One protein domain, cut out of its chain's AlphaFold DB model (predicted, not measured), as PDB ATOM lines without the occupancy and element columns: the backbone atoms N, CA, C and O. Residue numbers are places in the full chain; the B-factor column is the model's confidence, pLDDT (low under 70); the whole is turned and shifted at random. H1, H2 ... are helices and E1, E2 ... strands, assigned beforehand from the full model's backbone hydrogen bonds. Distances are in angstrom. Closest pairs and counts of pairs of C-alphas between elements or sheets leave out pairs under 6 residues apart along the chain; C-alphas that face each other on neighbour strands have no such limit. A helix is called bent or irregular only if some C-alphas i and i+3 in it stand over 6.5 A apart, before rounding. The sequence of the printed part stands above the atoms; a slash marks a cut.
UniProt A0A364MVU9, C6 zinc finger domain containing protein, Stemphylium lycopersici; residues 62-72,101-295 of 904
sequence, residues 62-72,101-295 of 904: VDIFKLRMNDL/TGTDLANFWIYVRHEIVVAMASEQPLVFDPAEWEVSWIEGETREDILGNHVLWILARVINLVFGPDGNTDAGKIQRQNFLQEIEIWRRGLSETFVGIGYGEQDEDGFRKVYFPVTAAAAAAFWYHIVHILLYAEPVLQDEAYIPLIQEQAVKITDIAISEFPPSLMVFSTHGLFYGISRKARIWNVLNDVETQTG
ATOM      1  N   VAL A  62     208.893 204.712 141.174       40.41
ATOM      2  CA  VAL A  62     209.238 204.389 139.776       40.41
ATOM      3  C   VAL A  62     209.473 202.884 139.552       40.41
ATOM      4  O   VAL A  62     209.112 202.364 138.500       40.41
ATOM      5  N   ASP A  63     210.010 202.147 140.527       40.00
ATOM      6  CA  ASP A  63     210.237 200.698 140.398       40.00
ATOM      7  C   ASP A  63     208.913 199.925 140.501       40.00
ATOM      8  O   ASP A  63     208.667 198.985 139.744       40.00
ATOM      9  N   ILE A  64     208.005 200.375 141.378       42.62
ATOM     10  CA  ILE A  64     206.622 199.871 141.457       42.62
ATOM     11  C   ILE A  64     205.859 200.154 140.149       42.62
ATOM     12  O   ILE A  64     205.055 199.330 139.710       42.62
ATOM     13  N   PHE A  65     206.103 201.313 139.532       41.34
ATOM     14  CA  PHE A  65     205.522 201.697 138.245       41.34
ATOM     15  C   PHE A  65     206.034 200.792 137.111       41.34
ATOM     16  O   PHE A  65     205.226 200.156 136.436       41.34
ATOM     17  N   LYS A  66     207.353 200.611 136.982       41.91
ATOM     18  CA  LYS A  66     207.962 199.728 135.968       41.91
ATOM     19  C   LYS A  66     207.544 198.268 136.112       41.91
ATOM     20  O   LYS A  66     207.295 197.607 135.109       41.91
ATOM     21  N   LEU A  67     207.384 197.774 137.341       42.28
ATOM     22  CA  LEU A  67     206.788 196.457 137.590       42.28
ATOM     23  C   LEU A  67     205.382 196.335 136.982       42.28
ATOM     24  O   LEU A  67     205.093 195.358 136.299       42.28
ATOM     25  N   ARG A  68     204.530 197.351 137.168       40.69
ATOM     26  CA  ARG A  68     203.153 197.365 136.648       40.69
ATOM     27  C   ARG A  68     203.047 197.526 135.134       40.69
ATOM     28  O   ARG A  68     202.078 197.033 134.568       40.69
ATOM     29  N   MET A  69     204.003 198.197 134.496       38.03
ATOM     30  CA  MET A  69     204.032 198.342 133.036       38.03
ATOM     31  C   MET A  69     204.444 197.026 132.358       38.03
ATOM     32  O   MET A  69     203.843 196.646 131.362       38.03
ATOM     33  N   ASN A  70     205.371 196.265 132.952       37.38
ATOM     34  CA  ASN A  70     205.753 194.931 132.460       37.38
ATOM     35  C   ASN A  70     204.676 193.843 132.688       37.38
ATOM     36  O   ASN A  70     204.742 192.791 132.060       37.38
ATOM     37  N   ASP A  71     203.679 194.076 133.552       36.12
ATOM     38  CA  ASP A  71     202.487 193.214 133.681       36.12
ATOM     39  C   ASP A  71     201.431 193.472 132.579       36.12
ATOM     40  O   ASP A  71     200.460 192.718 132.463       36.12
ATOM     41  N   LEU A  72     201.592 194.522 131.761       37.44
ATOM     42  CA  LEU A  72     200.823 194.705 130.531       37.44
ATOM     43  C   LEU A  72     201.533 193.950 129.401       37.44
ATOM     44  O   LEU A  72     202.416 194.503 128.750       37.44
ATOM     45  N   THR A 101     190.780 217.677 106.574       90.50
ATOM     46  CA  THR A 101     189.505 218.342 106.902       90.50
ATOM     47  C   THR A 101     188.378 217.340 107.134       90.50
ATOM     48  O   THR A 101     188.409 216.223 106.621       90.50
ATOM     49  N   GLY A 102     187.378 217.730 107.930       91.38
ATOM     50  CA  GLY A 102     186.238 216.869 108.256       91.38
ATOM     51  C   GLY A 102     186.659 215.566 108.943       91.38
ATOM     52  O   GLY A 102     187.472 215.574 109.867       91.38
ATOM     53  N   THR A 103     186.100 214.443 108.488       89.69
ATOM     54  CA  THR A 103     186.304 213.117 109.090       89.69
ATOM     55  C   THR A 103     187.771 212.688 109.122       89.69
ATOM     56  O   THR A 103     188.189 212.067 110.091       89.69
ATOM     57  N   ASP A 104     188.574 213.053 108.119       90.38
ATOM     58  CA  ASP A 104     189.984 212.648 108.062       90.38
ATOM     59  C   ASP A 104     190.817 213.327 109.160       90.38
ATOM     60  O   ASP A 104     191.681 212.691 109.758       90.38
ATOM     61  N   LEU A 105     190.487 214.575 109.518       92.69
ATOM     62  CA  LEU A 105     191.094 215.264 110.662       92.69
ATOM     63  C   LEU A 105     190.686 214.625 111.999       92.69
ATOM     64  O   LEU A 105     191.509 214.496 112.902       92.69
ATOM     65  N   ALA A 106     189.430 214.193 112.131       88.56
ATOM     66  CA  ALA A 106     188.980 213.470 113.320       88.56
ATOM     67  C   ALA A 106     189.699 212.113 113.449       88.56
ATOM     68  O   ALA A 106     190.236 211.800 114.509       88.56
ATOM     69  N   ASN A 107     189.787 211.354 112.351       89.06
ATOM     70  CA  ASN A 107     190.508 210.082 112.277       89.06
ATOM     71  C   ASN A 107     191.995 210.246 112.634       89.06
ATOM     72  O   ASN A 107     192.522 209.443 113.403       89.06
ATOM     73  N   PHE A 108     192.647 211.307 112.141       94.38
ATOM     74  CA  PHE A 108     194.028 211.656 112.482       94.38
ATOM     75  C   PHE A 108     194.231 211.766 113.998       94.38
ATOM     76  O   PHE A 108     195.048 211.054 114.580       94.38
ATOM     77  N   TRP A 109     193.439 212.612 114.663       94.00
ATOM     78  CA  TRP A 109     193.581 212.836 116.102       94.00
ATOM     79  C   TRP A 109     193.064 211.664 116.959       94.00
ATOM     80  O   TRP A 109     193.411 211.574 118.138       94.00
ATOM     81  N   ILE A 110     192.257 210.750 116.410       89.81
ATOM     82  CA  ILE A 110     191.924 209.468 117.056       89.81
ATOM     83  C   ILE A 110     193.132 208.522 117.009       89.81
ATOM     84  O   ILE A 110     193.511 207.983 118.048       89.81
ATOM     85  N   TYR A 111     193.774 208.375 115.844       91.69
ATOM     86  CA  TYR A 111     194.985 207.563 115.686       91.69
ATOM     87  C   TYR A 111     196.114 208.058 116.600       91.69
ATOM     88  O   TYR A 111     196.643 207.278 117.385       91.69
ATOM     89  N   VAL A 112     196.387 209.369 116.600       94.38
ATOM     90  CA  VAL A 112     197.380 210.011 117.483       94.38
ATOM     91  C   VAL A 112     197.144 209.697 118.965       94.38
ATOM     92  O   VAL A 112     198.089 209.376 119.678       94.38
ATOM     93  N   ARG A 113     195.895 209.753 119.454       92.25
ATOM     94  CA  ARG A 113     195.588 209.420 120.860       92.25
ATOM     95  C   ARG A 113     195.852 207.948 121.172       92.25
ATOM     96  O   ARG A 113     196.365 207.646 122.244       92.25
ATOM     97  N   HIS A 114     195.512 207.046 120.252       88.38
ATOM     98  CA  HIS A 114     195.780 205.619 120.420       88.38
ATOM     99  C   HIS A 114     197.287 205.324 120.416       88.38
ATOM    100  O   HIS A 114     197.770 204.604 121.285       88.38
ATOM    101  N   GLU A 115     198.039 205.938 119.501       93.31
ATOM    102  CA  GLU A 115     199.493 205.800 119.420       93.31
ATOM    103  C   GLU A 115     200.203 206.362 120.658       93.31
ATOM    104  O   GLU A 115     201.064 205.686 121.207       93.31
ATOM    105  N   ILE A 116     199.796 207.533 121.167       93.44
ATOM    106  CA  ILE A 116     200.299 208.097 122.434       93.44
ATOM    107  C   ILE A 116     200.099 207.113 123.598       93.44
ATOM    108  O   ILE A 116     201.020 206.898 124.383       93.44
ATOM    109  N   VAL A 117     198.922 206.485 123.700       89.38
ATOM    110  CA  VAL A 117     198.636 205.485 124.742       89.38
ATOM    111  C   VAL A 117     199.515 204.241 124.588       89.38
ATOM    112  O   VAL A 117     200.056 203.771 125.585       89.38
ATOM    113  N   VAL A 118     199.711 203.732 123.367       86.62
ATOM    114  CA  VAL A 118     200.581 202.568 123.105       86.62
ATOM    115  C   VAL A 118     202.060 202.890 123.356       86.62
ATOM    116  O   VAL A 118     202.766 202.070 123.939       86.62
ATOM    117  N   ALA A 119     202.527 204.079 122.974       90.62
ATOM    118  CA  ALA A 119     203.901 204.538 123.177       90.62
ATOM    119  C   ALA A 119     204.239 204.668 124.672       90.62
ATOM    120  O   ALA A 119     205.244 204.126 125.124       90.62
ATOM    121  N   MET A 120     203.351 205.283 125.468       89.38
ATOM    122  CA  MET A 120     203.489 205.297 126.931       89.38
ATOM    123  C   MET A 120     203.440 203.878 127.518       89.38
ATOM    124  O   MET A 120     204.294 203.536 128.326       89.38
ATOM    125  N   ALA A 121     202.485 203.042 127.094       84.56
ATOM    126  CA  ALA A 121     202.298 201.684 127.617       84.56
ATOM    127  C   ALA A 121     203.447 200.706 127.296       84.56
ATOM    128  O   ALA A 121     203.562 199.684 127.961       84.56
ATOM    129  N   SER A 122     204.280 201.006 126.296       85.81
ATOM    130  CA  SER A 122     205.449 200.200 125.904       85.81
ATOM    131  C   SER A 122     206.796 200.862 126.234       85.81
ATOM    132  O   SER A 122     207.846 200.324 125.878       85.81
ATOM    133  N   GLU A 123     206.780 202.029 126.893       90.06
ATOM    134  CA  GLU A 123     207.960 202.871 127.150       90.06
ATOM    135  C   GLU A 123     208.809 203.112 125.876       90.06
ATOM    136  O   GLU A 123     210.039 203.107 125.922       90.06
ATOM    137  N   GLN A 124     208.151 203.302 124.721       93.19
ATOM    138  CA  GLN A 124     208.784 203.538 123.413       93.19
ATOM    139  C   GLN A 124     208.457 204.933 122.843       93.19
ATOM    140  O   GLN A 124     207.427 205.523 123.178       93.19
ATOM    141  N   PRO A 125     209.281 205.463 121.918       95.50
ATOM    142  CA  PRO A 125     208.882 206.555 121.032       95.50
ATOM    143  C   PRO A 125     207.673 206.183 120.158       95.50
ATOM    144  O   PRO A 125     207.434 205.010 119.867       95.50
ATOM    145  N   LEU A 126     206.952 207.192 119.667       95.75
ATOM    146  CA  LEU A 126     205.926 207.019 118.639       95.75
ATOM    147  C   LEU A 126     206.550 206.494 117.336       95.75
ATOM    148  O   LEU A 126     207.663 206.867 116.957       95.75
ATOM    149  N   VAL A 127     205.787 205.676 116.612       94.19
ATOM    150  CA  VAL A 127     206.148 205.150 115.287       94.19
ATOM    151  C   VAL A 127     206.029 206.249 114.224       94.19
ATOM    152  O   VAL A 127     206.771 206.247 113.241       94.19
ATOM    153  N   PHE A 128     205.115 207.201 114.422       92.50
ATOM    154  CA  PHE A 128     204.863 208.331 113.538       92.50
ATOM    155  C   PHE A 128     205.261 209.665 114.199       92.50
ATOM    156  O   PHE A 128     204.526 210.241 115.001       92.50
ATOM    157  N   ASP A 129     206.448 210.160 113.837       94.38
ATOM    158  CA  ASP A 129     207.088 211.354 114.411       94.38
ATOM    159  C   ASP A 129     206.178 212.608 114.377       94.38
ATOM    160  O   ASP A 129     205.741 213.016 113.299       94.38
ATOM    161  N   PRO A 130     205.938 213.290 115.516       95.94
ATOM    162  CA  PRO A 130     205.244 214.581 115.587       95.94
ATOM    163  C   PRO A 130     205.773 215.701 114.681       95.94
ATOM    164  O   PRO A 130     205.042 216.663 114.423       95.94
ATOM    165  N   ALA A 131     207.011 215.613 114.186       93.25
ATOM    166  CA  ALA A 131     207.530 216.508 113.151       93.25
ATOM    167  C   ALA A 131     206.886 216.267 111.767       93.25
ATOM    168  O   ALA A 131     206.783 217.189 110.958       93.25
ATOM    169  N   GLU A 132     206.411 215.049 111.493       93.25
ATOM    170  CA  GLU A 132     205.759 214.655 110.239       93.25
ATOM    171  C   GLU A 132     204.259 214.988 110.173       93.25
ATOM    172  O   GLU A 132     203.652 214.876 109.107       93.25
ATOM    173  N   TRP A 133     203.653 215.417 111.283       94.12
ATOM    174  CA  TRP A 133     202.204 215.619 111.415       94.12
ATOM    175  C   TRP A 133     201.654 216.850 110.668       94.12
ATOM    176  O   TRP A 133     200.437 217.028 110.601       94.12
ATOM    177  N   GLU A 134     202.535 217.696 110.115       93.50
ATOM    178  CA  GLU A 134     202.217 218.919 109.351       93.50
ATOM    179  C   GLU A 134     201.403 219.973 110.134       93.50
ATOM    180  O   GLU A 134     200.740 220.826 109.544       93.50
ATOM    181  N   VAL A 135     201.443 219.947 111.469       93.00
ATOM    182  CA  VAL A 135     200.577 220.789 112.311       93.00
ATOM    183  C   VAL A 135     200.880 222.284 112.164       93.00
ATOM    184  O   VAL A 135     202.037 222.701 112.120       93.00
ATOM    185  N   SER A 136     199.830 223.106 112.132       92.19
ATOM    186  CA  SER A 136     199.924 224.569 112.093       92.19
ATOM    187  C   SER A 136     198.992 225.197 113.129       92.19
ATOM    188  O   SER A 136     197.778 225.001 113.063       92.19
ATOM    189  N   TRP A 137     199.553 225.974 114.054       92.31
ATOM    190  CA  TRP A 137     198.803 226.661 115.108       92.31
ATOM    191  C   TRP A 137     198.467 228.101 114.709       92.31
ATOM    192  O   TRP A 137     199.261 228.773 114.051       92.31
ATOM    193  N   ILE A 138     197.289 228.575 115.120       89.94
ATOM    194  CA  ILE A 138     196.836 229.953 114.908       89.94
ATOM    195  C   ILE A 138     197.073 230.738 116.203       89.94
ATOM    196  O   ILE A 138     196.652 230.313 117.280       89.94
ATOM    197  N   GLU A 139     197.754 231.878 116.109       87.75
ATOM    198  CA  GLU A 139     197.966 232.775 117.249       87.75
ATOM    199  C   GLU A 139     196.623 233.364 117.713       87.75
ATOM    200  O   GLU A 139     195.861 233.900 116.907       87.75
ATOM    201  N   GLY A 140     196.318 233.238 119.007       87.06
ATOM    202  CA  GLY A 140     195.023 233.640 119.564       87.06
ATOM    203  C   GLY A 140     193.862 232.679 119.272       87.06
ATOM    204  O   GLY A 140     192.710 233.081 119.416       87.06
ATOM    205  N   GLU A 141     194.128 231.431 118.868       91.38
ATOM    206  CA  GLU A 141     193.109 230.371 118.864       91.38
ATOM    207  C   GLU A 141     192.567 230.133 120.282       91.38
ATOM    208  O   GLU A 141     193.337 230.044 121.238       91.38
ATOM    209  N   THR A 142     191.245 230.006 120.409       90.31
ATOM    210  CA  THR A 142     190.549 229.837 121.697       90.31
ATOM    211  C   THR A 142     189.726 228.555 121.787       90.31
ATOM    212  O   THR A 142     189.273 228.212 122.876       90.31
ATOM    213  N   ARG A 143     189.524 227.832 120.675       90.38
ATOM    214  CA  ARG A 143     188.665 226.640 120.645       90.38
ATOM    215  C   ARG A 143     189.270 225.467 121.407       90.38
ATOM    216  O   ARG A 143     190.436 225.103 121.216       90.38
ATOM    217  N   GLU A 144     188.445 224.849 122.245       91.19
ATOM    218  CA  GLU A 144     188.884 223.870 123.234       91.19
ATOM    219  C   GLU A 144     189.459 222.589 122.610       91.19
ATOM    220  O   GLU A 144     190.386 221.988 123.154       91.19
ATOM    221  N   ASP A 145     188.944 222.179 121.449       89.81
ATOM    222  CA  ASP A 145     189.389 220.992 120.720       89.81
ATOM    223  C   ASP A 145     190.784 221.173 120.104       89.81
ATOM    224  O   ASP A 145     191.631 220.283 120.219       89.81
ATOM    225  N   ILE A 146     191.063 222.331 119.498       92.81
ATOM    226  CA  ILE A 146     192.362 222.617 118.874       92.81
ATOM    227  C   ILE A 146     193.439 222.855 119.928       92.81
ATOM    228  O   ILE A 146     194.538 222.313 119.804       92.81
ATOM    229  N   LEU A 147     193.129 223.587 120.999       93.94
ATOM    230  CA  LEU A 147     194.053 223.763 122.122       93.94
ATOM    231  C   LEU A 147     194.335 222.426 122.836       93.94
ATOM    232  O   LEU A 147     195.482 222.169 123.209       93.94
ATOM    233  N   GLY A 148     193.344 221.530 122.930       93.44
ATOM    234  CA  GLY A 148     193.527 220.147 123.386       93.44
ATOM    235  C   GLY A 148     194.382 219.281 122.448       93.44
ATOM    236  O   GLY A 148     195.192 218.477 122.908       93.44
ATOM    237  N   ASN A 149     194.269 219.470 121.131       95.38
ATOM    238  CA  ASN A 149     195.159 218.832 120.157       95.38
ATOM    239  C   ASN A 149     196.597 219.403 120.216       95.38
ATOM    240  O   ASN A 149     197.556 218.683 119.940       95.38
ATOM    241  N   HIS A 150     196.775 220.662 120.636       96.25
ATOM    242  CA  HIS A 150     198.095 221.281 120.816       96.25
ATOM    243  C   HIS A 150     198.874 220.643 121.975       96.25
ATOM    244  O   HIS A 150     200.014 220.224 121.774       96.25
ATOM    245  N   VAL A 151     198.258 220.446 123.147       96.56
ATOM    246  CA  VAL A 151     198.923 219.707 124.238       96.56
ATOM    247  C   VAL A 151     199.200 218.242 123.877       96.56
ATOM    248  O   VAL A 151     200.242 217.729 124.268       96.56
ATOM    249  N   LEU A 152     198.369 217.589 123.055       95.94
ATOM    250  CA  LEU A 152     198.669 216.244 122.532       95.94
ATOM    251  C   LEU A 152     199.913 216.208 121.627       95.94
ATOM    252  O   LEU A 152     200.691 215.259 121.696       95.94
ATOM    253  N   TRP A 153     200.141 217.240 120.809       97.94
ATOM    254  CA  TRP A 153     201.356 217.350 119.990       97.94
ATOM    255  C   TRP A 153     202.610 217.645 120.829       97.94
ATOM    256  O   TRP A 153     203.668 217.068 120.571       97.94
ATOM    257  N   ILE A 154     202.492 218.478 121.872       98.00
ATOM    258  CA  ILE A 154     203.572 218.686 122.853       98.00
ATOM    259  C   ILE A 154     203.873 217.365 123.582       98.00
ATOM    260  O   ILE A 154     205.029 216.958 123.642       98.00
ATOM    261  N   LEU A 155     202.843 216.655 124.058       97.56
ATOM    262  CA  LEU A 155     202.965 215.358 124.726       97.56
ATOM    263  C   LEU A 155     203.677 214.323 123.854       97.56
ATOM    264  O   LEU A 155     204.619 213.692 124.318       97.56
ATOM    265  N   ALA A 156     203.298 214.181 122.585       97.81
ATOM    266  CA  ALA A 156     203.958 213.240 121.687       97.81
ATOM    267  C   ALA A 156     205.439 213.591 121.442       97.81
ATOM    268  O   ALA A 156     206.291 212.703 121.408       97.81
ATOM    269  N   ARG A 157     205.779 214.884 121.337       98.12
ATOM    270  CA  ARG A 157     207.179 215.337 121.262       98.12
ATOM    271  C   ARG A 157     207.953 215.056 122.556       98.12
ATOM    272  O   ARG A 157     209.128 214.705 122.490       98.12
ATOM    273  N   VAL A 158     207.299 215.162 123.715       98.00
ATOM    274  CA  VAL A 158     207.867 214.792 125.020       98.00
ATOM    275  C   VAL A 158     208.085 213.281 125.123       98.00
ATOM    276  O   VAL A 158     209.171 212.880 125.519       98.00
ATOM    277  N   ILE A 159     207.133 212.445 124.701       96.62
ATOM    278  CA  ILE A 159     207.264 210.975 124.661       96.62
ATOM    279  C   ILE A 159     208.451 210.565 123.769       96.62
ATOM    280  O   ILE A 159     209.302 209.789 124.204       96.62
ATOM    281  N   ASN A 160     208.583 211.162 122.576       96.94
ATOM    282  CA  ASN A 160     209.720 210.921 121.675       96.94
ATOM    283  C   ASN A 160     211.076 211.367 122.242       96.94
ATOM    284  O   ASN A 160     212.095 210.791 121.870       96.94
ATOM    285  N   LEU A 161     211.114 212.362 123.134       96.62
ATOM    286  CA  LEU A 161     212.326 212.699 123.881       96.62
ATOM    287  C   LEU A 161     212.576 211.696 125.014       96.62
ATOM    288  O   LEU A 161     213.676 211.170 125.131       96.62
ATOM    289  N   VAL A 162     211.566 211.455 125.852       95.06
ATOM    290  CA  VAL A 162     211.637 210.691 127.108       95.06
ATOM    291  C   VAL A 162     212.064 209.245 126.872       95.06
ATOM    292  O   VAL A 162     213.021 208.793 127.497       95.06
ATOM    293  N   PHE A 163     211.413 208.554 125.935       94.62
ATOM    294  CA  PHE A 163     211.739 207.173 125.564       94.62
ATOM    295  C   PHE A 163     212.697 207.087 124.361       94.62
ATOM    296  O   PHE A 163     213.084 206.002 123.932       94.62
ATOM    297  N   GLY A 164     213.088 208.233 123.798       93.81
ATOM    298  CA  GLY A 164     214.053 208.314 122.705       93.81
ATOM    299  C   GLY A 164     215.510 208.159 123.158       93.81
ATOM    300  O   GLY A 164     215.818 208.212 124.352       93.81
ATOM    301  N   PRO A 165     216.453 208.045 122.203       92.31
ATOM    302  CA  PRO A 165     217.881 207.887 122.502       92.31
ATOM    303  C   PRO A 165     218.472 209.069 123.292       92.31
ATOM    304  O   PRO A 165     219.458 208.900 124.008       92.31
ATOM    305  N   ASP A 166     217.861 210.253 123.191       91.75
ATOM    306  CA  ASP A 166     218.305 211.466 123.877       91.75
ATOM    307  C   ASP A 166     217.791 211.582 125.326       91.75
ATOM    308  O   ASP A 166     218.303 212.428 126.064       91.75
ATOM    309  N   GLY A 167     216.829 210.760 125.768       88.62
ATOM    310  CA  GLY A 167     216.010 211.005 126.969       88.62
ATOM    311  C   GLY A 167     216.754 211.147 128.301       88.62
ATOM    312  O   GLY A 167     216.274 211.852 129.193       88.62
ATOM    313  N   ASN A 168     217.944 210.545 128.409       87.56
ATOM    314  CA  ASN A 168     218.847 210.630 129.567       87.56
ATOM    315  C   ASN A 168     220.137 211.438 129.296       87.56
ATOM    316  O   ASN A 168     221.014 211.525 130.157       87.56
ATOM    317  N   THR A 169     220.286 212.027 128.106       91.62
ATOM    318  CA  THR A 169     221.464 212.826 127.729       91.62
ATOM    319  C   THR A 169     221.378 214.252 128.278       91.62
ATOM    320  O   THR A 169     220.291 214.776 128.517       91.62
ATOM    321  N   ASP A 170     222.513 214.942 128.421       89.88
ATOM    322  CA  ASP A 170     222.508 216.354 128.838       89.88
ATOM    323  C   ASP A 170     221.864 217.281 127.789       89.88
ATOM    324  O   ASP A 170     221.248 218.287 128.143       89.88
ATOM    325  N   ALA A 171     221.917 216.910 126.503       92.50
ATOM    326  CA  ALA A 171     221.140 217.570 125.455       92.50
ATOM    327  C   ALA A 171     219.629 217.366 125.673       92.50
ATOM    328  O   ALA A 171     218.858 218.321 125.576       92.50
ATOM    329  N   GLY A 172     219.217 216.152 126.042       92.75
ATOM    330  CA  GLY A 172     217.843 215.826 126.408       92.75
ATOM    331  C   GLY A 172     217.352 216.592 127.635       92.75
ATOM    332  O   GLY A 172     216.250 217.125 127.603       92.75
ATOM    333  N   LYS A 173     218.176 216.768 128.676       90.38
ATOM    334  CA  LYS A 173     217.841 217.614 129.844       90.38
ATOM    335  C   LYS A 173     217.570 219.070 129.450       90.38
ATOM    336  O   LYS A 173     216.610 219.670 129.930       90.38
ATOM    337  N   ILE A 174     218.361 219.627 128.528       93.38
ATOM    338  CA  ILE A 174     218.111 220.967 127.972       93.38
ATOM    339  C   ILE A 174     216.792 220.983 127.182       93.38
ATOM    340  O   ILE A 174     215.996 221.908 127.340       93.38
ATOM    341  N   GLN A 175     216.508 219.947 126.382       95.75
ATOM    342  CA  GLN A 175     215.223 219.827 125.687       95.75
ATOM    343  C   GLN A 175     214.039 219.714 126.664       95.75
ATOM    344  O   GLN A 175     213.049 220.410 126.459       95.75
ATOM    345  N   ARG A 176     214.141 218.950 127.765       95.06
ATOM    346  CA  ARG A 176     213.113 218.889 128.826       95.06
ATOM    347  C   ARG A 176     212.810 220.271 129.392       95.06
ATOM    348  O   ARG A 176     211.646 220.634 129.528       95.06
ATOM    349  N   GLN A 177     213.842 221.071 129.667       94.25
ATOM    350  CA  GLN A 177     213.653 222.432 130.165       94.25
ATOM    351  C   GLN A 177     212.980 223.350 129.128       94.25
ATOM    352  O   GLN A 177     212.169 224.197 129.510       94.25
ATOM    353  N   ASN A 178     213.257 223.160 127.835       96.75
ATOM    354  CA  ASN A 178     212.548 223.859 126.761       96.75
ATOM    355  C   ASN A 178     211.077 223.414 126.677       96.75
ATOM    356  O   ASN A 178     210.203 224.265 126.562       96.75
ATOM    357  N   PHE A 179     210.786 222.114 126.809       98.00
ATOM    358  CA  PHE A 179     209.415 221.590 126.843       98.00
ATOM    359  C   PHE A 179     208.622 222.084 128.058       98.00
ATOM    360  O   PHE A 179     207.467 222.460 127.893       98.00
ATOM    361  N   LEU A 180     209.240 222.170 129.245       97.00
ATOM    362  CA  LEU A 180     208.638 222.796 130.432       97.00
ATOM    363  C   LEU A 180     208.298 224.277 130.186       97.00
ATOM    364  O   LEU A 180     207.266 224.758 130.637       97.00
ATOM    365  N   GLN A 181     209.129 225.010 129.435       97.50
ATOM    366  CA  GLN A 181     208.808 226.388 129.045       97.50
ATOM    367  C   GLN A 181     207.702 226.446 127.981       97.50
ATOM    368  O   GLN A 181     206.841 227.318 128.055       97.50
ATOM    369  N   GLU A 182     207.697 225.524 127.016       97.31
ATOM    370  CA  GLU A 182     206.708 225.442 125.935       97.31
ATOM    371  C   GLU A 182     205.303 225.108 126.464       97.31
ATOM    372  O   GLU A 182     204.349 225.819 126.144       97.31
ATOM    373  N   ILE A 183     205.175 224.103 127.341       97.25
ATOM    374  CA  ILE A 183     203.891 223.740 127.961       97.25
ATOM    375  C   ILE A 183     203.368 224.849 128.886       97.25
ATOM    376  O   ILE A 183     202.168 225.115 128.904       97.25
ATOM    377  N   GLU A 184     204.256 225.576 129.572       96.12
ATOM    378  CA  GLU A 184     203.864 226.722 130.395       96.12
ATOM    379  C   GLU A 184     203.519 227.971 129.583       96.12
ATOM    380  O   GLU A 184     202.745 228.810 130.042       96.12
ATOM    381  N   ILE A 185     204.077 228.142 128.381       95.31
ATOM    382  CA  ILE A 185     203.623 229.173 127.437       95.31
ATOM    383  C   ILE A 185     202.233 228.803 126.904       95.31
ATOM    384  O   ILE A 185     201.350 229.660 126.907       95.31
ATOM    385  N   TRP A 186     202.012 227.536 126.530       94.88
ATOM    386  CA  TRP A 186     200.692 227.023 126.147       94.88
ATOM    387  C   TRP A 186     199.660 227.268 127.256       94.88
ATOM    388  O   TRP A 186     198.633 227.891 126.997       94.88
ATOM    389  N   ARG A 187     199.960 226.886 128.507       94.44
ATOM    390  CA  ARG A 187     199.050 227.026 129.658       94.44
ATOM    391  C   ARG A 187     198.676 228.478 129.951       94.44
ATOM    392  O   ARG A 187     197.508 228.753 130.208       94.44
ATOM    393  N   ARG A 188     199.633 229.409 129.859       93.00
ATOM    394  CA  ARG A 188     199.394 230.859 130.022       93.00
ATOM    395  C   ARG A 188     198.636 231.506 128.857       93.00
ATOM    396  O   ARG A 188     198.183 232.636 129.008       93.00
ATOM    397  N   GLY A 189     198.496 230.822 127.721       89.69
ATOM    398  CA  GLY A 189     197.671 231.262 126.593       89.69
ATOM    399  C   GLY A 189     196.186 230.891 126.703       89.69
ATOM    400  O   GLY A 189     195.403 231.306 125.852       89.69
ATOM    401  N   LEU A 190     195.791 230.107 127.712       90.81
ATOM    402  CA  LEU A 190     194.423 229.605 127.867       90.81
ATOM    403  C   LEU A 190     193.520 230.571 128.650       90.81
ATOM    404  O   LEU A 190     193.970 231.337 129.499       90.81
ATOM    405  N   SER A 191     192.214 230.476 128.405       85.62
ATOM    406  CA  SER A 191     191.166 231.140 129.187       85.62
ATOM    407  C   SER A 191     190.942 230.481 130.555       85.62
ATOM    408  O   SER A 191     191.258 229.314 130.770       85.62
ATOM    409  N   GLU A 192     190.291 231.188 131.483       77.62
ATOM    410  CA  GLU A 192     189.922 230.628 132.797       77.62
ATOM    411  C   GLU A 192     188.983 229.407 132.684       77.62
ATOM    412  O   GLU A 192     189.057 228.487 133.497       77.62
ATOM    413  N   THR A 193     188.175 229.322 131.618       73.00
ATOM    414  CA  THR A 193     187.332 228.147 131.303       73.00
ATOM    415  C   THR A 193     188.131 226.851 131.104       73.00
ATOM    416  O   THR A 193     187.582 225.762 131.271       73.00
ATOM    417  N   PHE A 194     189.425 226.961 130.797       81.94
ATOM    418  CA  PHE A 194     190.373 225.857 130.636       81.94
ATOM    419  C   PHE A 194     191.082 225.444 131.935       81.94
ATOM    420  O   PHE A 194     191.843 224.472 131.945       81.94
ATOM    421  N   VAL A 195     190.906 226.191 133.028       82.44
ATOM    422  CA  VAL A 195     191.602 225.911 134.293       82.44
ATOM    423  C   VAL A 195     190.950 224.748 135.042       82.44
ATOM    424  O   VAL A 195     191.668 223.962 135.656       82.44
ATOM    425  N   GLY A 196     189.628 224.601 134.905       90.38
ATOM    426  CA  GLY A 196     188.810 223.677 135.688       90.38
ATOM    427  C   GLY A 196     188.438 224.280 137.045       90.38
ATOM    428  O   GLY A 196     189.263 224.902 137.711       90.38
ATOM    429  N   ILE A 197     187.180 224.121 137.460       92.62
ATOM    430  CA  ILE A 197     186.651 224.696 138.703       92.62
ATOM    431  C   ILE A 197     186.466 223.573 139.722       92.62
ATOM    432  O   ILE A 197     185.563 222.750 139.593       92.62
ATOM    433  N   GLY A 198     187.325 223.531 140.743       92.94
ATOM    434  CA  GLY A 198     187.199 222.565 141.835       92.94
ATOM    435  C   GLY A 198     185.879 222.743 142.594       92.94
ATOM    436  O   GLY A 198     185.603 223.839 143.079       92.94
ATOM    437  N   TYR A 199     185.088 221.677 142.728       92.88
ATOM    438  CA  TYR A 199     183.790 221.672 143.404       92.88
ATOM    439  C   TYR A 199     183.684 220.550 144.442       92.88
ATOM    440  O   TYR A 199     184.336 219.511 144.342       92.88
ATOM    441  N   GLY A 200     182.843 220.780 145.451       91.75
ATOM    442  CA  GLY A 200     182.734 219.913 146.623       91.75
ATOM    443  C   GLY A 200     183.853 220.123 147.648       91.75
ATOM    444  O   GLY A 200     184.849 220.822 147.423       91.75
ATOM    445  N   GLU A 201     183.665 219.515 148.813       91.94
ATOM    446  CA  GLU A 201     184.714 219.390 149.824       91.94
ATOM    447  C   GLU A 201     185.814 218.438 149.320       91.94
ATOM    448  O   GLU A 201     185.619 217.710 148.346       91.94
ATOM    449  N   GLN A 202     186.997 218.484 149.938       91.56
ATOM    450  CA  GLN A 202     187.993 217.437 149.703       91.56
ATOM    451  C   GLN A 202     187.562 216.177 150.456       91.56
ATOM    452  O   GLN A 202     187.062 216.285 151.576       91.56
ATOM    453  N   ASP A 203     187.741 215.002 149.855       87.25
ATOM    454  CA  ASP A 203     187.519 213.740 150.566       87.25
ATOM    455  C   ASP A 203     188.636 213.461 151.594       87.25
ATOM    456  O   ASP A 203     189.603 214.215 151.710       87.25
ATOM    457  N   GLU A 204     188.520 212.374 152.363       87.38
ATOM    458  CA  GLU A 204     189.561 211.948 153.321       87.38
ATOM    459  C   GLU A 204     190.912 211.654 152.631       87.38
ATOM    460  O   GLU A 204     191.978 211.703 153.249       87.38
ATOM    461  N   ASP A 205     190.875 211.406 151.319       80.94
ATOM    462  CA  ASP A 205     192.039 211.245 150.457       80.94
ATOM    463  C   ASP A 205     192.581 212.587 149.901       80.94
ATOM    464  O   ASP A 205     193.618 212.631 149.231       80.94
ATOM    465  N   GLY A 206     191.967 213.720 150.245       87.81
ATOM    466  CA  GLY A 206     192.385 215.060 149.836       87.81
ATOM    467  C   GLY A 206     192.067 215.406 148.378       87.81
ATOM    468  O   GLY A 206     192.464 216.483 147.923       87.81
ATOM    469  N   PHE A 207     191.362 214.539 147.649       91.31
ATOM    470  CA  PHE A 207     190.954 214.793 146.270       91.31
ATOM    471  C   PHE A 207     189.717 215.693 146.223       91.31
ATOM    472  O   PHE A 207     188.848 215.626 147.093       91.31
ATOM    473  N   ARG A 208     189.606 216.518 145.180       94.31
ATOM    474  CA  ARG A 208     188.429 217.357 144.902       94.31
ATOM    475  C   ARG A 208     188.020 217.203 143.441       94.31
ATOM    476  O   ARG A 208     188.854 217.336 142.552       94.31
ATOM    477  N   LYS A 209     186.725 216.995 143.183       93.81
ATOM    478  CA  LYS A 209     186.192 216.952 141.813       93.81
ATOM    479  C   LYS A 209     186.379 218.300 141.112       93.81
ATOM    480  O   LYS A 209     186.307 219.352 141.744       93.81
ATOM    481  N   VAL A 210     186.577 218.293 139.800       94.56
ATOM    482  CA  VAL A 210     186.839 219.479 138.980       94.56
ATOM    483  C   VAL A 210     185.826 219.555 137.845       94.56
ATOM    484  O   VAL A 210     185.772 218.706 136.960       94.56
ATOM    485  N   TYR A 211     185.017 220.608 137.862       93.00
ATOM    486  CA  TYR A 211     184.053 220.900 136.815       93.00
ATOM    487  C   TYR A 211     184.751 221.576 135.632       93.00
ATOM    488  O   TYR A 211     185.469 222.564 135.801       93.00
ATOM    489  N   PHE A 212     184.488 221.081 134.426       92.44
ATOM    490  CA  PHE A 212     184.914 221.704 133.176       92.44
ATOM    491  C   PHE A 212     183.678 222.022 132.325       92.44
ATOM    492  O   PHE A 212     182.868 221.120 132.102       92.44
ATOM    493  N   PRO A 213     183.541 223.248 131.784       88.81
ATOM    494  CA  PRO A 213     182.437 223.588 130.882       88.81
ATOM    495  C   PRO A 213     182.414 222.763 129.584       88.81
ATOM    496  O   PRO A 213     181.362 222.619 128.967       88.81
ATOM    497  N   VAL A 214     183.569 222.229 129.160       89.81
ATOM    498  CA  VAL A 214     183.737 221.472 127.911       89.81
ATOM    499  C   VAL A 214     184.639 220.255 128.143       89.81
ATOM    500  O   VAL A 214     185.758 220.382 128.638       89.81
ATOM    501  N   THR A 215     184.197 219.073 127.705       89.94
ATOM    502  CA  THR A 215     184.924 217.790 127.821       89.94
ATOM    503  C   THR A 215     186.330 217.828 127.202       89.94
ATOM    504  O   THR A 215     187.250 217.177 127.695       89.94
ATOM    505  N   ALA A 216     186.525 218.618 126.140       90.12
ATOM    506  CA  ALA A 216     187.829 218.822 125.506       90.12
ATOM    507  C   ALA A 216     188.829 219.559 126.418       90.12
ATOM    508  O   ALA A 216     190.004 219.196 126.435       90.12
ATOM    509  N   ALA A 217     188.370 220.522 127.227       92.00
ATOM    510  CA  ALA A 217     189.217 221.225 128.191       92.00
ATOM    511  C   ALA A 217     189.649 220.308 129.350       92.00
ATOM    512  O   ALA A 217     190.812 220.339 129.746       92.00
ATOM    513  N   ALA A 218     188.755 219.430 129.825       92.56
ATOM    514  CA  ALA A 218     189.092 218.400 130.811       92.56
ATOM    515  C   ALA A 218     190.178 217.442 130.288       92.56
ATOM    516  O   ALA A 218     191.182 217.206 130.959       92.56
ATOM    517  N   ALA A 219     190.016 216.946 129.055       91.38
ATOM    518  CA  ALA A 219     191.017 216.105 128.402       91.38
ATOM    519  C   ALA A 219     192.356 216.843 128.208       91.38
ATOM    520  O   ALA A 219     193.416 216.267 128.433       91.38
ATOM    521  N   ALA A 220     192.335 218.120 127.826       93.12
ATOM    522  CA  ALA A 220     193.546 218.921 127.659       93.12
ATOM    523  C   ALA A 220     194.298 219.152 128.982       93.12
ATOM    524  O   ALA A 220     195.519 219.008 129.021       93.12
ATOM    525  N   ALA A 221     193.583 219.468 130.068       94.06
ATOM    526  CA  ALA A 221     194.167 219.612 131.403       94.06
ATOM    527  C   ALA A 221     194.802 218.294 131.879       94.06
ATOM    528  O   ALA A 221     195.933 218.278 132.357       94.06
ATOM    529  N   PHE A 222     194.116 217.172 131.660       93.00
ATOM    530  CA  PHE A 222     194.621 215.831 131.949       93.00
ATOM    531  C   PHE A 222     195.946 215.529 131.220       93.00
ATOM    532  O   PHE A 222     196.922 215.138 131.862       93.00
ATOM    533  N   TRP A 223     196.036 215.798 129.909       94.06
ATOM    534  CA  TRP A 223     197.290 215.633 129.160       94.06
ATOM    535  C   TRP A 223     198.391 216.603 129.615       94.06
ATOM    536  O   TRP A 223     199.549 216.204 129.691       94.06
ATOM    537  N   TYR A 224     198.047 217.841 129.982       96.06
ATOM    538  CA  TYR A 224     198.989 218.824 130.534       96.06
ATOM    539  C   TYR A 224     199.660 218.337 131.833       96.06
ATOM    540  O   TYR A 224     200.869 218.513 132.002       96.06
ATOM    541  N   HIS A 225     198.915 217.680 132.727       95.38
ATOM    542  CA  HIS A 225     199.482 217.114 133.954       95.38
ATOM    543  C   HIS A 225     200.369 215.884 133.673       95.38
ATOM    544  O   HIS A 225     201.427 215.739 134.287       95.38
ATOM    545  N   ILE A 226     200.006 215.045 132.691       94.38
ATOM    546  CA  ILE A 226     200.844 213.915 132.240       94.38
ATOM    547  C   ILE A 226     202.164 214.410 131.623       94.38
ATOM    548  O   ILE A 226     203.220 213.873 131.951       94.38
ATOM    549  N   VAL A 227     202.139 215.471 130.801       97.00
ATOM    550  CA  VAL A 227     203.354 216.101 130.239       97.00
ATOM    551  C   VAL A 227     204.350 216.473 131.337       97.00
ATOM    552  O   VAL A 227     205.539 216.185 131.208       97.00
ATOM    553  N   HIS A 228     203.876 217.067 132.434       96.88
ATOM    554  CA  HIS A 228     204.732 217.435 133.558       96.88
ATOM    555  C   HIS A 228     205.347 216.215 134.249       96.88
ATOM    556  O   HIS A 228     206.554 216.199 134.484       96.88
ATOM    557  N   ILE A 229     204.560 215.166 134.515       94.56
ATOM    558  CA  ILE A 229     205.076 213.937 135.139       94.56
ATOM    559  C   ILE A 229     206.135 213.274 134.253       94.56
ATOM    560  O   ILE A 229     207.212 212.965 134.755       94.56
ATOM    561  N   LEU A 230     205.910 213.142 132.941       94.44
ATOM    562  CA  LEU A 230     206.914 212.588 132.023       94.44
ATOM    563  C   LEU A 230     208.207 213.423 131.988       94.44
ATOM    564  O   LEU A 230     209.306 212.869 131.957       94.44
ATOM    565  N   LEU A 231     208.095 214.755 132.025       95.81
ATOM    566  CA  LEU A 231     209.255 215.651 132.028       95.81
ATOM    567  C   LEU A 231     210.069 215.563 133.327       95.81
ATOM    568  O   LEU A 231     211.297 215.643 133.252       95.81
ATOM    569  N   TYR A 232     209.413 215.364 134.475       93.62
ATOM    570  CA  TYR A 232     210.042 215.266 135.798       93.62
ATOM    571  C   TYR A 232     210.541 213.858 136.171       93.62
ATOM    572  O   TYR A 232     211.593 213.739 136.802       93.62
ATOM    573  N   ALA A 233     209.790 212.806 135.828       87.62
ATOM    574  CA  ALA A 233     209.929 211.462 136.400       87.62
ATOM    575  C   ALA A 233     210.493 210.401 135.442       87.62
ATOM    576  O   ALA A 233     211.170 209.487 135.903       87.62
ATOM    577  N   GLU A 234     210.233 210.505 134.134       84.31
ATOM    578  CA  GLU A 234     210.492 209.410 133.186       84.31
ATOM    579  C   GLU A 234     211.658 209.697 132.232       84.31
ATOM    580  O   GLU A 234     211.849 210.849 131.840       84.31
ATOM    581  N   PRO A 235     212.451 208.693 131.804       79.38
ATOM    582  CA  PRO A 235     212.398 207.284 132.213       79.38
ATOM    583  C   PRO A 235     213.156 207.033 133.534       79.38
ATOM    584  O   PRO A 235     213.315 205.896 133.974       79.38
ATOM    585  N   VAL A 236     213.704 208.092 134.136       84.38
ATOM    586  CA  VAL A 236     214.367 208.133 135.445       84.38
ATOM    587  C   VAL A 236     214.077 209.509 136.047       84.38
ATOM    588  O   VAL A 236     214.084 210.505 135.317       84.38
ATOM    589  N   LEU A 237     213.860 209.570 137.364       87.75
ATOM    590  CA  LEU A 237     213.631 210.814 138.101       87.75
ATOM    591  C   LEU A 237     214.751 211.825 137.810       87.75
ATOM    592  O   LEU A 237     215.928 211.526 138.008       87.75
ATOM    593  N   GLN A 238     214.388 213.009 137.311       87.44
ATOM    594  CA  GLN A 238     215.365 214.005 136.854       87.44
ATOM    595  C   GLN A 238     215.995 214.798 138.011       87.44
ATOM    596  O   GLN A 238     217.153 215.198 137.907       87.44
ATOM    597  N   ASP A 239     215.239 215.021 139.090       88.50
ATOM    598  CA  ASP A 239     215.674 215.668 140.333       88.50
ATOM    599  C   ASP A 239     214.762 215.201 141.487       88.50
ATOM    600  O   ASP A 239     213.545 215.094 141.312       88.50
ATOM    601  N   GLU A 240     215.319 214.944 142.673       90.50
ATOM    602  CA  GLU A 240     214.544 214.625 143.884       90.50
ATOM    603  C   GLU A 240     213.625 215.791 144.293       90.50
ATOM    604  O   GLU A 240     212.520 215.570 144.795       90.50
ATOM    605  N   ALA A 241     214.014 217.033 143.986       92.38
ATOM    606  CA  ALA A 241     213.190 218.221 144.200       92.38
ATOM    607  C   ALA A 241     211.874 218.214 143.394       92.38
ATOM    608  O   ALA A 241     210.952 218.961 143.728       92.38
ATOM    609  N   TYR A 242     211.745 217.370 142.361       92.19
ATOM    610  CA  TYR A 242     210.506 217.231 141.595       92.19
ATOM    611  C   TYR A 242     209.501 216.239 142.193       92.19
ATOM    612  O   TYR A 242     208.346 216.259 141.774       92.19
ATOM    613  N   ILE A 243     209.867 215.418 143.187       89.06
ATOM    614  CA  ILE A 243     208.940 214.481 143.857       89.06
ATOM    615  C   ILE A 243     207.629 215.162 144.321       89.06
ATOM    616  O   ILE A 243     206.560 214.665 143.952       89.06
ATOM    617  N   PRO A 244     207.641 216.303 145.049       90.50
ATOM    618  CA  PRO A 244     206.401 216.986 145.429       90.50
ATOM    619  C   PRO A 244     205.610 217.528 144.227       90.50
ATOM    620  O   PRO A 244     204.381 217.509 144.261       90.50
ATOM    621  N   LEU A 245     206.280 217.955 143.149       92.94
ATOM    622  CA  LEU A 245     205.606 218.421 141.930       92.94
ATOM    623  C   LEU A 245     204.911 217.260 141.209       92.94
ATOM    624  O   LEU A 245     203.748 217.382 140.841       92.94
ATOM    625  N   ILE A 246     205.590 216.117 141.058       90.94
ATOM    626  CA  ILE A 246     205.026 214.878 140.500       90.94
ATOM    627  C   ILE A 246     203.778 214.472 141.294       90.94
ATOM    628  O   ILE A 246     202.744 214.173 140.697       90.94
ATOM    629  N   GLN A 247     203.844 214.522 142.629       89.19
ATOM    630  CA  GLN A 247     202.704 214.216 143.492       89.19
ATOM    631  C   GLN A 247     201.551 215.222 143.324       89.19
ATOM    632  O   GLN A 247     200.394 214.804 143.283       89.19
ATOM    633  N   GLU A 248     201.828 216.521 143.163       92.94
ATOM    634  CA  GLU A 248     200.797 217.520 142.856       92.94
ATOM    635  C   GLU A 248     200.112 217.231 141.511       92.94
ATOM    636  O   GLU A 248     198.882 217.176 141.447       92.94
ATOM    637  N   GLN A 249     200.880 216.979 140.444       94.19
ATOM    638  CA  GLN A 249     200.317 216.652 139.129       94.19
ATOM    639  C   GLN A 249     199.492 215.354 139.173       94.19
ATOM    640  O   GLN A 249     198.414 215.287 138.583       94.19
ATOM    641  N   ALA A 250     199.950 214.342 139.916       90.81
ATOM    642  CA  ALA A 250     199.238 213.081 140.119       90.81
ATOM    643  C   ALA A 250     197.910 213.269 140.879       90.81
ATOM    644  O   ALA A 250     196.897 212.650 140.534       90.81
ATOM    645  N   VAL A 251     197.885 214.168 141.870       91.31
ATOM    646  CA  VAL A 251     196.642 214.602 142.522       91.31
ATOM    647  C   VAL A 251     195.730 215.297 141.514       91.31
ATOM    648  O   VAL A 251     194.566 214.927 141.448       91.31
ATOM    649  N   LYS A 252     196.229 216.198 140.656       93.62
ATOM    650  CA  LYS A 252     195.393 216.861 139.633       93.62
ATOM    651  C   LYS A 252     194.821 215.898 138.589       93.62
ATOM    652  O   LYS A 252     193.662 216.035 138.212       93.62
ATOM    653  N   ILE A 253     195.581 214.890 138.165       92.38
ATOM    654  CA  ILE A 253     195.069 213.812 137.303       92.38
ATOM    655  C   ILE A 253     193.937 213.047 137.997       92.38
ATOM    656  O   ILE A 253     192.933 212.729 137.359       92.38
ATOM    657  N   THR A 254     194.073 212.779 139.297       90.88
ATOM    658  CA  THR A 254     193.065 212.033 140.061       90.88
ATOM    659  C   THR A 254     191.828 212.885 140.362       90.88
ATOM    660  O   THR A 254     190.722 212.410 140.131       90.88
ATOM    661  N   ASP A 255     192.000 214.152 140.763       92.88
ATOM    662  CA  ASP A 255     190.959 215.186 140.897       92.88
ATOM    663  C   ASP A 255     190.082 215.247 139.630       92.88
ATOM    664  O   ASP A 255     188.851 215.220 139.696       92.88
ATOM    665  N   ILE A 256     190.721 215.260 138.452       92.56
ATOM    666  CA  ILE A 256     190.046 215.168 137.155       92.56
ATOM    667  C   ILE A 256     189.341 213.808 137.025       92.56
ATOM    668  O   ILE A 256     188.136 213.773 136.799       92.56
ATOM    669  N   ALA A 257     190.035 212.683 137.204       90.56
ATOM    670  CA  ALA A 257     189.472 211.348 136.984       90.56
ATOM    671  C   ALA A 257     188.286 210.967 137.904       90.56
ATOM    672  O   ALA A 257     187.452 210.170 137.480       90.56
ATOM    673  N   ILE A 258     188.169 211.537 139.114       90.38
ATOM    674  CA  ILE A 258     187.006 211.348 140.015       90.38
ATOM    675  C   ILE A 258     185.799 212.249 139.682       90.38
ATOM    676  O   ILE A 258     184.777 212.213 140.380       90.38
ATOM    677  N   SER A 259     185.920 213.104 138.665       91.94
ATOM    678  CA  SER A 259     184.893 214.075 138.280       91.94
ATOM    679  C   SER A 259     183.793 213.454 137.421       91.94
ATOM    680  O   SER A 259     183.996 212.467 136.716       91.94
ATOM    681  N   GLU A 260     182.599 214.046 137.469       87.56
ATOM    682  CA  GLU A 260     181.447 213.572 136.699       87.56
ATOM    683  C   GLU A 260     181.592 213.947 135.217       87.56
ATOM    684  O   GLU A 260     181.320 215.076 134.805       87.56
ATOM    685  N   PHE A 261     182.028 212.979 134.409       85.38
ATOM    686  CA  PHE A 261     182.256 213.134 132.973       85.38
ATOM    687  C   PHE A 261     181.430 212.155 132.129       85.38
ATOM    688  O   PHE A 261     181.007 211.109 132.622       85.38
ATOM    689  N   PRO A 262     181.237 212.436 130.824       84.25
ATOM    690  CA  PRO A 262     180.689 211.457 129.894       84.25
ATOM    691  C   PRO A 262     181.523 210.157 129.871       84.25
ATOM    692  O   PRO A 262     182.756 210.243 129.898       84.25
ATOM    693  N   PRO A 263     180.895 208.972 129.711       80.00
ATOM    694  CA  PRO A 263     181.575 207.670 129.664       80.00
ATOM    695  C   PRO A 263     182.793 207.587 128.733       80.00
ATOM    696  O   PRO A 263     183.756 206.886 129.029       80.00
ATOM    697  N   SER A 264     182.793 208.334 127.626       76.44
ATOM    698  CA  SER A 264     183.933 208.406 126.707       76.44
ATOM    699  C   SER A 264     185.192 209.003 127.347       76.44
ATOM    700  O   SER A 264     186.280 208.481 127.124       76.44
ATOM    701  N   LEU A 265     185.069 210.056 128.163       80.50
ATOM    702  CA  LEU A 265     186.203 210.651 128.879       80.50
ATOM    703  C   LEU A 265     186.587 209.835 130.122       80.50
ATOM    704  O   LEU A 265     187.769 209.768 130.444       80.50
ATOM    705  N   MET A 266     185.626 209.162 130.766       82.81
ATOM    706  CA  MET A 266     185.910 208.218 131.857       82.81
ATOM    707  C   MET A 266     186.881 207.109 131.422       82.81
ATOM    708  O   MET A 266     187.823 206.802 132.141       82.81
ATOM    709  N   VAL A 267     186.711 206.545 130.221       81.94
ATOM    710  CA  VAL A 267     187.650 205.543 129.686       81.94
ATOM    711  C   VAL A 267     189.047 206.138 129.472       81.94
ATOM    712  O   VAL A 267     190.034 205.543 129.900       81.94
ATOM    713  N   PHE A 268     189.153 207.333 128.877       79.25
ATOM    714  CA  PHE A 268     190.451 207.995 128.684       79.25
ATOM    715  C   PHE A 268     191.150 208.365 130.004       79.25
ATOM    716  O   PHE A 268     192.381 208.362 130.044       79.25
ATOM    717  N   SER A 269     190.405 208.651 131.082       80.75
ATOM    718  CA  SER A 269     190.997 209.041 132.372       80.75
ATOM    719  C   SER A 269     191.824 207.919 133.020       80.75
ATOM    720  O   SER A 269     192.767 208.188 133.769       80.75
ATOM    721  N   THR A 270     191.549 206.660 132.661       81.44
ATOM    722  CA  THR A 270     192.266 205.478 133.169       81.44
ATOM    723  C   THR A 270     193.769 205.507 132.876       81.44
ATOM    724  O   THR A 270     194.558 205.092 133.721       81.44
ATOM    725  N   HIS A 271     194.192 206.077 131.742       77.25
ATOM    726  CA  HIS A 271     195.603 206.126 131.335       77.25
ATOM    727  C   HIS A 271     196.474 207.053 132.200       77.25
ATOM    728  O   HIS A 271     197.690 206.901 132.230       77.25
ATOM    729  N   GLY A 272     195.868 208.010 132.905       71.31
ATOM    730  CA  GLY A 272     196.564 208.921 133.815       71.31
ATOM    731  C   GLY A 272     196.607 208.390 135.245       71.31
ATOM    732  O   GLY A 272     197.567 208.645 135.969       71.31
ATOM    733  N   LEU A 273     195.601 207.603 135.642       76.25
ATOM    734  CA  LEU A 273     195.500 207.013 136.979       76.25
ATOM    735  C   LEU A 273     196.692 206.108 137.340       76.25
ATOM    736  O   LEU A 273     196.986 205.946 138.524       76.25
ATOM    737  N   PHE A 274     197.428 205.581 136.354       68.56
ATOM    738  CA  PHE A 274     198.689 204.864 136.580       68.56
ATOM    739  C   PHE A 274     199.758 205.716 137.291       68.56
ATOM    740  O   PHE A 274     200.538 205.179 138.074       68.56
ATOM    741  N   TYR A 275     199.743 207.040 137.103       69.56
ATOM    742  CA  TYR A 275     200.636 207.977 137.792       69.56
ATOM    743  C   TYR A 275     200.108 208.438 139.167       69.56
ATOM    744  O   TYR A 275     200.787 209.184 139.868       69.56
ATOM    745  N   GLY A 276     198.924 207.991 139.606       61.94
ATOM    746  CA  GLY A 276     198.305 208.339 140.895       61.94
ATOM    747  C   GLY A 276     198.898 207.602 142.110       61.94
ATOM    748  O   GLY A 276     198.175 207.021 142.919       61.94
ATOM    749  N   ILE A 277     200.227 207.563 142.235       57.09
ATOM    750  CA  ILE A 277     200.938 206.494 142.966       57.09
ATOM    751  C   ILE A 277     200.573 206.388 144.467       57.09
ATOM    752  O   ILE A 277     200.586 205.291 145.031       57.09
ATOM    753  N   SER A 278     200.204 207.497 145.120       55.19
ATOM    754  CA  SER A 278     200.027 207.569 146.581       55.19
ATOM    755  C   SER A 278     198.791 206.848 147.147       55.19
ATOM    756  O   SER A 278     198.802 206.509 148.328       55.19
ATOM    757  N   ARG A 279     197.707 206.639 146.377       65.94
ATOM    758  CA  ARG A 279     196.385 206.252 146.937       65.94
ATOM    759  C   ARG A 279     195.675 205.138 146.155       65.94
ATOM    760  O   ARG A 279     194.536 205.262 145.706       65.94
ATOM    761  N   LYS A 280     196.366 204.000 146.034       67.31
ATOM    762  CA  LYS A 280     195.970 202.817 145.239       67.31
ATOM    763  C   LYS A 280     194.515 202.354 145.443       67.31
ATOM    764  O   LYS A 280     193.875 201.971 144.471       67.31
ATOM    765  N   ALA A 281     193.983 202.381 146.670       69.75
ATOM    766  CA  ALA A 281     192.621 201.909 146.960       69.75
ATOM    767  C   ALA A 281     191.524 202.792 146.333       69.75
ATOM    768  O   ALA A 281     190.582 202.273 145.737       69.75
ATOM    769  N   ARG A 282     191.675 204.124 146.395       71.81
ATOM    770  CA  ARG A 282     190.739 205.075 145.776       71.81
ATOM    771  C   ARG A 282     190.714 204.909 144.261       71.81
ATOM    772  O   ARG A 282     189.644 204.861 143.666       71.81
ATOM    773  N   ILE A 283     191.892 204.743 143.662       77.50
ATOM    774  CA  ILE A 283     192.065 204.551 142.219       77.50
ATOM    775  C   ILE A 283     191.469 203.224 141.747       77.50
ATOM    776  O   ILE A 283     190.801 203.201 140.719       77.50
ATOM    777  N   TRP A 284     191.623 202.138 142.513       77.38
ATOM    778  CA  TRP A 284     190.922 200.883 142.228       77.38
ATOM    779  C   TRP A 284     189.402 201.058 142.183       77.38
ATOM    780  O   TRP A 284     188.766 200.487 141.302       77.38
ATOM    781  N   ASN A 285     188.824 201.870 143.072       80.00
ATOM    782  CA  ASN A 285     187.392 202.167 143.022       80.00
ATOM    783  C   ASN A 285     187.026 202.957 141.756       80.00
ATOM    784  O   ASN A 285     186.088 202.560 141.079       80.00
ATOM    785  N   VAL A 286     187.810 203.969 141.358       80.44
ATOM    786  CA  VAL A 286     187.584 204.692 140.087       80.44
ATOM    787  C   VAL A 286     187.666 203.752 138.879       80.44
ATOM    788  O   VAL A 286     186.818 203.819 137.997       80.44
ATOM    789  N   LEU A 287     188.639 202.838 138.838       82.00
ATOM    790  CA  LEU A 287     188.750 201.846 137.762       82.00
ATOM    791  C   LEU A 287     187.544 200.887 137.743       82.00
ATOM    792  O   LEU A 287     186.981 200.646 136.678       82.00
ATOM    793  N   ASN A 288     187.080 200.416 138.905       81.75
ATOM    794  CA  ASN A 288     185.854 199.615 139.016       81.75
ATOM    795  C   ASN A 288     184.597 200.405 138.591       81.75
ATOM    796  O   ASN A 288     183.692 199.844 137.971       81.75
ATOM    797  N   ASP A 289     184.533 201.702 138.896       81.44
ATOM    798  CA  ASP A 289     183.444 202.594 138.486       81.44
ATOM    799  C   ASP A 289     183.449 202.801 136.960       81.44
ATOM    800  O   ASP A 289     182.390 202.768 136.332       81.44
ATOM    801  N   VAL A 290     184.625 202.916 136.327       81.50
ATOM    802  CA  VAL A 290     184.759 202.906 134.858       81.50
ATOM    803  C   VAL A 290     184.300 201.564 134.281       81.50
ATOM    804  O   VAL A 290     183.486 201.555 133.355       81.50
ATOM    805  N   GLU A 291     184.751 200.432 134.830       82.50
ATOM    806  CA  GLU A 291     184.361 199.089 134.366       82.50
ATOM    807  C   GLU A 291     182.845 198.872 134.434       82.50
ATOM    808  O   GLU A 291     182.236 198.411 133.467       82.50
ATOM    809  N   THR A 292     182.219 199.246 135.552       82.94
ATOM    810  CA  THR A 292     180.784 199.033 135.790       82.94
ATOM    811  C   THR A 292     179.883 200.009 135.033       82.94
ATOM    812  O   THR A 292     178.829 199.592 134.554       82.94
ATOM    813  N   GLN A 293     180.274 201.280 134.883       80.44
ATOM    814  CA  GLN A 293     179.452 202.286 134.195       80.44
ATOM    815  C   GLN A 293     179.615 202.268 132.672       80.44
ATOM    816  O   GLN A 293     178.673 202.602 131.953       80.44
ATOM    817  N   THR A 294     180.794 201.899 132.163       80.44
ATOM    818  CA  THR A 294     181.104 201.986 130.722       80.44
ATOM    819  C   THR A 294     181.176 200.628 130.022       80.44
ATOM    820  O   THR A 294     181.101 200.570 128.795       80.44
ATOM    821  N   GLY A 295     181.347 199.531 130.771       79.81
ATOM    822  CA  GLY A 295     181.644 198.205 130.219       79.81
ATOM    823  C   GLY A 295     183.058 198.068 129.637       79.81
ATOM    824  O   GLY A 295     183.406 197.000 129.129       79.81
TER     825      GLY A 295
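What this domain is: This is residues 62 to 72 and 101 to 295 of the 904 residues of the protein "C6 zinc finger domain containing protein" of Stemphylium lycopersici (UniProt A0A364MVU9). Five helices, H3 to H7, form an up-and-down bundle in which each runs against the one before it, with H5 in the middle. H8 extends the bundle beside H7, H2 crosses slantwise over H3, and the small strand hairpin E1 and E2 sits by the last turns of H6; H1 is only loosely placed at the edge, and residues 101 to 107 stick out. The printed part has 206 residues, with four helices, H1 to H4, then strands E1 and E2 in one antiparallel sheet, then four more helices, H5 to H8. The class is mostly helix. The whole is compact, with a radius of gyration of the C-alphas of 16.6 A and a rounded outline of 42 by 41 by 32 A.

How they stand to each other: The sheet is a hairpin of E1, residues 197 to 199, and E2, residues 209 to 211, antiparallel at 134 degrees between directions; N 197 and O 211, and N 199 and O 209, are within hydrogen-bond range at 2.8 A each. H6, residues 240 to 257, has its closest C-alphas to E2 at Asp 255 and Lys 209, 5.2 A apart. H5, residues 215 to 233, is the hub, touching four helices. It touches H6 with His 225 and Gln 249 closest, 5.3 A between C-alphas, at a shallow tilt of 20 degrees, opposite ways, as a helical hairpin. H3, residues 144 to 162, touches H5 with the C-alphas of Gly 148 and Ala 220 closest, 4.4 A apart, at a shallow tilt of 18 degrees, the same way. H4, residues 170 to 188, touches H5 with residues 176 to 183 alone, the closest C-alphas being Arg 176 and Leu 231, 6.0 A apart. H4 also forms a helical hairpin with H3, at a shallow tilt of 10 degrees, opposite ways; their closest C-alphas, of Leu 161 and Gly 172, are 6.8 A apart. H7, residues 263 to 273, touches H5, with the C-alphas of Ile 226 and Gly 272 closest, 6.8 A apart, at a shallow tilt of 11 degrees. H8, residues 280 to 294, touches H7 with the C-alphas of Pro 263 and Thr 294 closest, 5.8 A apart. H2, residues 103 to 121, touches H3 at a steep tilt of 37 degrees, only just past shallow, with Ile 116 and Ala 156 closest, 6.4 A between C-alphas. H1, residues 62 to 70, touches no helix; it is close but not clearly touching H2, the C-alphas of Met 69 and Ala 121 being 6.6 A apart. In H1 to H5 and H8 every O i to N i+4 pair is within hydrogen-bond range; in H6 12 of 14 are, and in H7 3 of 7, beside 7 of 8 O i to N i+3 pairs.

Where its parts are: H1 begins at C-alpha 62 (209.238, 204.389, 139.776) and is 12.5 A long. H2 measures 27.0 A, H3 26.6 A, H4 27.3 A and H5 27.2 A from first to last C-alpha. H5 begins at C-alpha 215 (184.924, 217.790, 127.821). E1 spans 6.3 A and E2 6.7 A. H6 spans 26.2 A and is irregular, with C-alphas 241 and 244 at 7.0 A. H7 spans 15.7 A and is neither bent nor irregular, but only just: C-alphas 268 and 271 are 6.1 A apart. H8 spans 20.8 A and ends at C-alpha 294 (181.104, 201.986, 130.722).

The domain as a whole: The two C-alphas farthest apart are those of Thr 101 and Glu 204, 46.9 A. Residues 73 to 100 are not printed, and C-alphas 72 and 101 are 35.3 A apart across the cut. The link from H2 to H3, residues 122 to 143, is long. The mean pLDDT of the printed part is 86.5; residues 62 to 72 and 274 to 281 are under 70.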